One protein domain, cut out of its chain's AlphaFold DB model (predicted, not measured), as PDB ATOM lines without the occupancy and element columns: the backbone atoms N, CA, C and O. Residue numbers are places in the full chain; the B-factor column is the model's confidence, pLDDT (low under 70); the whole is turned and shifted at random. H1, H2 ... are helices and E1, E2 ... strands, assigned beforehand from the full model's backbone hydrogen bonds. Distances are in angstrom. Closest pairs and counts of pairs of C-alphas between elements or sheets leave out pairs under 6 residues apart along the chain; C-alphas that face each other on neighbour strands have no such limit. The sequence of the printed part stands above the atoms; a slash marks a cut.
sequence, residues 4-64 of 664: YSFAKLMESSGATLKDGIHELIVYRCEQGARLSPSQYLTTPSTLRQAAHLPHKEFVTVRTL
ATOM      1  N   TYR A   4     189.053 243.968 252.352       86.06
ATOM      2  CA  TYR A   4     188.937 245.420 252.349       86.06
ATOM      3  C   TYR A   4     189.777 246.037 253.465       86.06
ATOM      4  O   TYR A   4     190.056 245.415 254.488       86.06
ATOM      5  N   SER A   5     190.157 247.291 253.271       88.56
ATOM      6  CA  SER A   5     190.771 248.126 254.294       88.56
ATOM      7  C   SER A   5     190.187 249.527 254.182       88.56
ATOM      8  O   SER A   5     189.742 249.929 253.104       88.56
ATOM      9  N   PHE A   6     190.124 250.258 255.288       89.06
ATOM     10  CA  PHE A   6     189.537 251.592 255.304       89.06
ATOM     11  C   PHE A   6     190.218 252.469 256.350       89.06
ATOM     12  O   PHE A   6     190.720 251.976 257.357       89.06
ATOM     13  N   ALA A   7     190.191 253.779 256.124       88.19
ATOM     14  CA  ALA A   7     190.593 254.782 257.096       88.19
ATOM     15  C   ALA A   7     189.406 255.709 257.371       88.19
ATOM     16  O   ALA A   7     188.746 256.176 256.441       88.19
ATOM     17  N   LYS A   8     189.126 255.985 258.647       88.44
ATOM     18  CA  LYS A   8     188.166 257.030 259.014       88.44
ATOM     19  C   LYS A   8     188.833 258.381 258.781       88.44
ATOM     20  O   LYS A   8     189.845 258.676 259.407       88.44
ATOM     21  N   LEU A   9     188.273 259.184 257.875       87.50
ATOM     22  CA  LEU A   9     188.810 260.514 257.564       87.50
ATOM     23  C   LEU A   9     188.591 261.521 258.700       87.50
ATOM     24  O   LEU A   9     189.276 262.538 258.737       87.50
ATOM     25  N   MET A  10     187.662 261.233 259.615       83.94
ATOM     26  CA  MET A  10     187.403 262.012 260.821       83.94
ATOM     27  C   MET A  10     187.459 261.104 262.051       83.94
ATOM     28  O   MET A  10     186.910 259.998 262.053       83.94
ATOM     29  N   GLU A  11     188.127 261.579 263.094       79.81
ATOM     30  CA  GLU A  11     188.140 260.981 264.422       79.81
ATOM     31  C   GLU A  11     186.801 261.225 265.140       79.81
ATOM     32  O   GLU A  11     185.991 262.056 264.732       79.81
ATOM     33  N   SER A  12     186.565 260.532 266.258       74.06
ATOM     34  CA  SER A  12     185.368 260.742 267.090       74.06
ATOM     35  C   SER A  12     185.269 262.157 267.670       74.06
ATOM     36  O   SER A  12     184.183 262.597 268.027       74.06
ATOM     37  N   SER A  13     186.396 262.868 267.757       72.44
ATOM     38  CA  SER A  13     186.472 264.286 268.121       72.44
ATOM     39  C   SER A  13     185.970 265.224 267.016       72.44
ATOM     40  O   SER A  13     185.790 266.408 267.270       72.44
ATOM     41  N   GLY A  14     185.776 264.717 265.793       76.69
ATOM     42  CA  GLY A  14     185.496 265.499 264.592       76.69
ATOM     43  C   GLY A  14     186.750 266.033 263.887       76.69
ATOM     44  O   GLY A  14     186.633 266.565 262.785       76.69
ATOM     45  N   ALA A  15     187.943 265.887 264.479       83.19
ATOM     46  CA  ALA A  15     189.196 266.264 263.830       83.19
ATOM     47  C   ALA A  15     189.513 265.307 262.676       83.19
ATOM     48  O   ALA A  15     189.158 264.129 262.712       83.19
ATOM     49  N   THR A  16     190.172 265.806 261.638       86.38
ATOM     50  CA  THR A  16     190.552 264.975 260.489       86.38
ATOM     51  C   THR A  16     191.699 264.021 260.812       86.38
ATOM     52  O   THR A  16     192.479 264.251 261.736       86.38
ATOM     53  N   LEU A  17     191.796 262.939 260.037       87.00
ATOM     54  CA  LEU A  17     192.884 261.969 260.112       87.00
ATOM     55  C   LEU A  17     194.240 262.685 260.038       87.00
ATOM     56  O   LEU A  17     194.467 263.428 259.085       87.00
ATOM     57  N   LYS A  18     195.116 262.453 261.026       85.12
ATOM     58  CA  LYS A  18     196.454 263.066 261.120       85.12
ATOM     59  C   LYS A  18     197.341 262.715 259.932       85.12
ATOM     60  O   LYS A  18     197.300 261.582 259.472       85.12
ATOM     61  N   ASP A  19     198.199 263.641 259.522       87.38
ATOM     62  CA  ASP A  19     199.174 263.396 258.460       87.38
ATOM     63  C   ASP A  19     200.200 262.337 258.862       87.38
ATOM     64  O   ASP A  19     200.616 262.237 260.021       87.38
ATOM     65  N   GLY A  20     200.661 261.576 257.873       89.25
ATOM     66  CA  GLY A  20     201.732 260.607 258.046       89.25
ATOM     67  C   GLY A  20     201.356 259.210 257.583       89.25
ATOM     68  O   GLY A  20     200.544 259.020 256.684       89.25
ATOM     69  N   ILE A  21     202.049 258.225 258.146       90.19
ATOM     70  CA  ILE A  21     201.928 256.826 257.747       90.19
ATOM     71  C   ILE A  21     200.884 256.138 258.630       90.19
ATOM     72  O   ILE A  21     200.966 256.191 259.859       90.19
ATOM     73  N   HIS A  22     199.932 255.457 258.000       89.12
ATOM     74  CA  HIS A  22     198.897 254.672 258.659       89.12
ATOM     75  C   HIS A  22     198.962 253.219 258.215       89.12
ATOM     76  O   HIS A  22     198.895 252.916 257.026       89.12
ATOM     77  N   GLU A  23     199.025 252.327 259.194       91.06
ATOM     78  CA  GLU A  23     198.932 250.882 259.002       91.06
ATOM     79  C   GLU A  23     197.468 250.475 259.155       91.06
ATOM     80  O   GLU A  23     196.933 250.392 260.271       91.06
ATOM     81  N   LEU A  24     196.797 250.305 258.020       89.75
ATOM     82  CA  LEU A  24     195.385 249.962 257.957       89.75
ATOM     83  C   LEU A  24     195.210 248.449 257.965       89.75
ATOM     84  O   LEU A  24     195.896 247.725 257.246       89.75
ATOM     85  N   ILE A  25     194.264 247.970 258.761       88.31
ATOM     86  CA  ILE A  25     193.995 246.538 258.891       88.31
ATOM     87  C   ILE A  25     193.323 246.021 257.615       88.31
ATOM     88  O   ILE A  25     192.376 246.639 257.121       88.31
ATOM     89  N   VAL A  26     193.775 244.874 257.105       87.00
ATOM     90  CA  VAL A  26     193.091 244.151 256.027       87.00
ATOM     91  C   VAL A  26     192.072 243.187 256.634       87.00
ATOM     92  O   VAL A  26     192.412 242.264 257.374       87.00
ATOM     93  N   TYR A  27     190.803 243.406 256.316       84.56
ATOM     94  CA  TYR A  27     189.686 242.545 256.688       84.56
ATOM     95  C   TYR A  27     189.352 241.608 255.530       84.56
ATOM     96  O   TYR A  27     189.180 242.063 254.401       84.56
ATOM     97  N   ARG A  28     189.243 240.301 255.786       81.94
ATOM     98  CA  ARG A  28     188.838 239.325 254.762       81.94
ATOM     99  C   ARG A  28     187.328 239.399 254.528       81.94
ATOM    100  O   ARG A  28     186.563 239.511 255.482       81.94
ATOM    101  N   CYS A  29     186.906 239.336 253.266       76.62
ATOM    102  CA  CYS A  29     185.488 239.252 252.906       76.62
ATOM    103  C   CYS A  29     185.084 237.791 252.707       76.62
ATOM    104  O   CYS A  29     185.751 237.067 251.968       76.62
ATOM    105  N   GLU A  30     183.960 237.377 253.288       71.75
ATOM    106  CA  GLU A  30     183.327 236.104 252.932       71.75
ATOM    107  C   GLU A  30     182.722 236.180 251.515       71.75
ATOM    108  O   GLU A  30     182.266 237.240 251.067       71.75
ATOM    109  N   GLN A  31     182.752 235.069 250.770       57.94
ATOM    110  CA  GLN A  31     182.267 235.022 249.386       57.94
ATOM    111  C   GLN A  31     180.776 235.394 249.314       57.94
ATOM    112  O   GLN A  31     179.924 234.701 249.857       57.94
ATOM    113  N   GLY A  32     180.467 236.490 248.614       62.09
ATOM    114  CA  GLY A  32     179.097 236.967 248.384       62.09
ATOM    115  C   GLY A  32     178.632 238.112 249.295       62.09
ATOM    116  O   GLY A  32     177.563 238.669 249.049       62.09
ATOM    117  N   ALA A  33     179.424 238.525 250.293       64.94
ATOM    118  CA  ALA A  33     179.050 239.624 251.184       64.94
ATOM    119  C   ALA A  33     179.141 240.994 250.478       64.94
ATOM    120  O   ALA A  33     180.171 241.347 249.895       64.94
ATOM    121  N   ARG A  34     178.072 241.800 250.545       67.88
ATOM    122  CA  ARG A  34     178.105 243.221 250.157       67.88
ATOM    123  C   ARG A  34     178.623 244.045 251.338       67.88
ATOM    124  O   ARG A  34     178.066 243.954 252.427       67.88
ATOM    125  N   LEU A  35     179.658 244.861 251.121       74.38
ATOM    126  CA  LEU A  35     180.156 245.799 252.133       74.38
ATOM    127  C   LEU A  35     179.039 246.754 252.564       74.38
ATOM    128  O   LEU A  35     178.504 247.490 251.735       74.38
ATOM    129  N   SER A  36     178.724 246.775 253.858       79.56
ATOM    130  CA  SER A  36     177.797 247.748 254.437       79.56
ATOM    131  C   SER A  36     178.546 248.742 255.340       79.56
ATOM    132  O   SER A  36     179.347 248.316 256.181       79.56
ATOM    133  N   PRO A  37     178.311 250.064 255.205       79.38
ATOM    134  CA  PRO A  37     178.967 251.083 256.032       79.38
ATOM    135  C   PRO A  37     178.816 250.878 257.541       79.38
ATOM    136  O   PRO A  37     179.761 251.100 258.291       79.38
ATOM    137  N   SER A  38     177.655 250.400 257.989       77.69
ATOM    138  CA  SER A  38     177.367 250.139 259.404       77.69
ATOM    139  C   SER A  38     178.241 249.033 260.009       77.69
ATOM    140  O   SER A  38     178.568 249.095 261.194       77.69
ATOM    141  N   GLN A  39     178.654 248.048 259.208       75.19
ATOM    142  CA  GLN A  39     179.480 246.934 259.674       75.19
ATOM    143  C   GLN A  39     180.954 247.310 259.786       75.19
ATOM    144  O   GLN A  39     181.571 247.010 260.801       75.19
ATOM    145  N   TYR A  40     181.541 247.979 258.787       79.31
ATOM    146  CA  TYR A  40     182.973 248.281 258.864       79.31
ATOM    147  C   TYR A  40     183.281 249.528 259.701       79.31
ATOM    148  O   TYR A  40     184.286 249.532 260.406       79.31
ATOM    149  N   LEU A  41     182.428 250.563 259.721       83.50
ATOM    150  CA  LEU A  41     182.710 251.790 260.487       83.50
ATOM    151  C   LEU A  41     182.718 251.579 262.009       83.50
ATOM    152  O   LEU A  41     183.299 252.392 262.728       83.50
ATOM    153  N   THR A  42     182.123 250.500 262.514       81.44
ATOM    154  CA  THR A  42     182.164 250.132 263.941       81.44
ATOM    155  C   THR A  42     183.440 249.371 264.319       81.44
ATOM    156  O   THR A  42     183.787 249.308 265.496       81.44
ATOM    157  N   THR A  43     184.196 248.864 263.338       82.38
ATOM    158  CA  THR A  43     185.466 248.151 263.555       82.38
ATOM    159  C   THR A  43     186.680 249.100 263.607       82.38
ATOM    160  O   THR A  43     186.606 250.226 263.096       82.38
ATOM    161  N   PRO A  44     187.800 248.708 264.252       82.88
ATOM    162  CA  PRO A  44     189.016 249.527 264.292       82.88
ATOM    163  C   PRO A  44     189.682 249.612 262.910       82.88
ATOM    164  O   PRO A  44     189.892 248.601 262.255       82.88
ATOM    165  N   SER A  45     190.054 250.813 262.464       83.62
ATOM    166  CA  SER A  45     190.642 251.004 261.127       83.62
ATOM    167  C   SER A  45     192.163 250.817 261.090       83.62
ATOM    168  O   SER A  45     192.713 250.428 260.063       83.62
ATOM    169  N   THR A  46     192.857 251.099 262.197       82.94
ATOM    170  CA  THR A  46     194.328 251.081 262.271       82.94
ATOM    171  C   THR A  46     194.839 250.044 263.261       82.94
ATOM    172  O   THR A  46     194.184 249.749 264.263       82.94
ATOM    173  N   LEU A  47     196.052 249.538 263.027       76.50
ATOM    174  CA  LEU A  47     196.695 248.559 263.910       76.50
ATOM    175  C   LEU A  47     196.859 249.088 265.350       76.50
ATOM    176  O   LEU A  47     196.666 248.352 266.313       76.50
ATOM    177  N   ARG A  48     197.089 250.403 265.503       74.44
ATOM    178  CA  ARG A  48     197.157 251.095 266.806       74.44
ATOM    179  C   ARG A  48     195.869 250.989 267.626       74.44
ATOM    180  O   ARG A  48     195.936 250.879 268.842       74.44
ATOM    181  N   GLN A  49     194.705 251.022 266.976       72.69
ATOM    182  CA  GLN A  49     193.402 250.893 267.646       72.69
ATOM    183  C   GLN A  49     193.066 249.437 268.002       72.69
ATOM    184  O   GLN A  49     192.134 249.187 268.759       72.69
ATOM    185  N   ALA A  50     193.815 248.480 267.454       68.38
ATOM    186  CA  ALA A  50     193.580 247.051 267.590       68.38
ATOM    187  C   ALA A  50     194.801 246.307 268.158       68.38
ATOM    188  O   ALA A  50     194.994 245.132 267.851       68.38
ATOM    189  N   ALA A  51     195.607 246.978 268.994       59.94
ATOM    190  CA  ALA A  51     196.883 246.484 269.529       59.94
ATOM    191  C   ALA A  51     196.803 245.124 270.262       59.94
ATOM    192  O   ALA A  51     197.824 244.485 270.488       59.94
ATOM    193  N   HIS A  52     195.597 244.667 270.614       59.62
ATOM    194  CA  HIS A  52     195.335 243.406 271.310       59.62
ATOM    195  C   HIS A  52     194.983 242.219 270.389       59.62
ATOM    196  O   HIS A  52     194.690 241.137 270.892       59.62
ATOM    197  N   LEU A  53     194.979 242.385 269.059       59.16
ATOM    198  CA  LEU A  53     194.615 241.321 268.111       59.16
ATOM    199  C   LEU A  53     195.864 240.734 267.422       59.16
ATOM    200  O   LEU A  53     196.545 241.465 266.701       59.16
ATOM    201  N   PRO A  54     196.166 239.430 267.586       51.16
ATOM    202  CA  PRO A  54     197.329 238.809 266.959       51.16
ATOM    203  C   PRO A  54     197.119 238.574 265.450       51.16
ATOM    204  O   PRO A  54     196.041 238.175 265.017       51.16
ATOM    205  N   HIS A  55     198.184 238.797 264.669       56.03
ATOM    206  CA  HIS A  55     198.347 238.446 263.245       56.03
ATOM    207  C   HIS A  55     197.304 239.010 262.264       56.03
ATOM    208  O   HIS A  55     196.448 238.289 261.752       56.03
ATOM    209  N   LYS A  56     197.429 240.297 261.917       67.56
ATOM    210  CA  LYS A  56     196.663 240.915 260.825       67.56
ATOM    211  C   LYS A  56     197.590 241.425 259.722       67.56
ATOM    212  O   LYS A  56     198.536 242.155 259.999       67.56
ATOM    213  N   GLU A  57     197.295 241.037 258.481       83.19
ATOM    214  CA  GLU A  57     197.844 241.675 257.281       83.19
ATOM    215  C   GLU A  57     197.446 243.161 257.296       83.19
ATOM    216  O   GLU A  57     196.316 243.505 257.664       83.19
ATOM    217  N   PHE A  58     198.369 244.050 256.932       85.56
ATOM    218  CA  PHE A  58     198.124 245.488 256.922       85.56
ATOM    219  C   PHE A  58     198.570 246.120 255.607       85.56
ATOM    220  O   PHE A  58     199.492 245.647 254.944       85.56
ATOM    221  N   VAL A  59     197.896 247.207 255.240       89.38
ATOM    222  CA  VAL A  59     198.275 248.072 254.125       89.38
ATOM    223  C   VAL A  59     198.755 249.392 254.696       89.38
ATOM    224  O   VAL A  59     198.066 250.031 255.491       89.38
ATOM    225  N   THR A  60     199.936 249.812 254.265       91.38
ATOM    226  CA  THR A  60     200.516 251.087 254.663       91.38
ATOM    227  C   THR A  60     200.095 252.173 253.683       91.38
ATOM    228  O   THR A  60     200.403 252.094 252.495       91.38
ATOM    229  N   VAL A  61     199.421 253.208 254.179       93.06
ATOM    230  CA  VAL A  61     199.089 254.409 253.401       93.06
ATOM    231  C   VAL A  61     199.761 255.629 254.010       93.06
ATOM    232  O   VAL A  61     199.900 255.719 255.228       93.06
ATOM    233  N   ARG A  62     200.172 256.583 253.173       92.62
ATOM    234  CA  ARG A  62     200.676 257.883 253.623       92.62
ATOM    235  C   ARG A  62     199.684 258.971 253.246       92.62
ATOM    236  O   ARG A  62     199.288 259.056 252.087       92.62
ATOM    237  N   THR A  63     199.301 259.792 254.211       91.31
ATOM    238  CA  THR A  63     198.337 260.883 254.040       91.31
ATOM    239  C   THR A  63     199.011 262.230 254.284       91.31
ATOM    240  O   THR A  63     199.971 262.342 255.054       91.31
ATOM    241  N   LEU A  64     198.515 263.242 253.577       88.88
ATOM    242  CA  LEU A  64     198.844 264.649 253.769       88.88
ATOM    243  C   LEU A  64     197.563 265.457 253.543       88.88
ATOM    244  O   LEU A  64     196.947 265.354 252.479       88.88
TER     245      LEU A  64
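What this domain is: This is residues 4 to 64 of the 664 residues of the protein "C2 DOCK-type domain-containing protein" of Oncopeltus fasciatus (UniProt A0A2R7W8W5). What does the model look like? It has little regular structure: a two-stranded antiparallel ribbon, E1 with E2, amid long loops with two tiny helices, H2 near E1 and H1 away from the ribbon. What is it made of? The printed part has 61 residues, only 20 in named elements, in the order E1, H1, H2, E2, of mixed class. It is only just compact, close to loose, with a radius of gyration of the C-alphas of 12.2 A and spans of 34 by 24 by 21 A.

How they stand to each other: How do the strands pair? E1, residues 20 to 25, and E2, residues 58 to 63, are antiparallel at 152 degrees; N 22 and O 61 are 2.8 A apart, within hydrogen-bond range. Where are the helices? The closest C-alphas of E1 and H2, residues 47 to 50, are those of Glu 23 and Leu 47, 5.9 A. H1, residues 37 to 40, is apart from E2 and H2. Both helices are too short for an O i to N i+4 pair.

Where its parts are: Where does E1 begin? C-alpha 20 is at (201.732, 260.607, 258.046), and E1 is 16.1 A long. Where does E2 end? C-alpha 63 is at (198.337, 260.883, 254.040), and E2 is 15.7 A long; H1 measures 5.6 A and H2 5.1 A.

The domain as a whole: Is it unbroken? The printed part has no cut, and the link E1 to H1 is long. Where is confidence low? Residues 31 to 34 and 50 to 56 have pLDDT under 70.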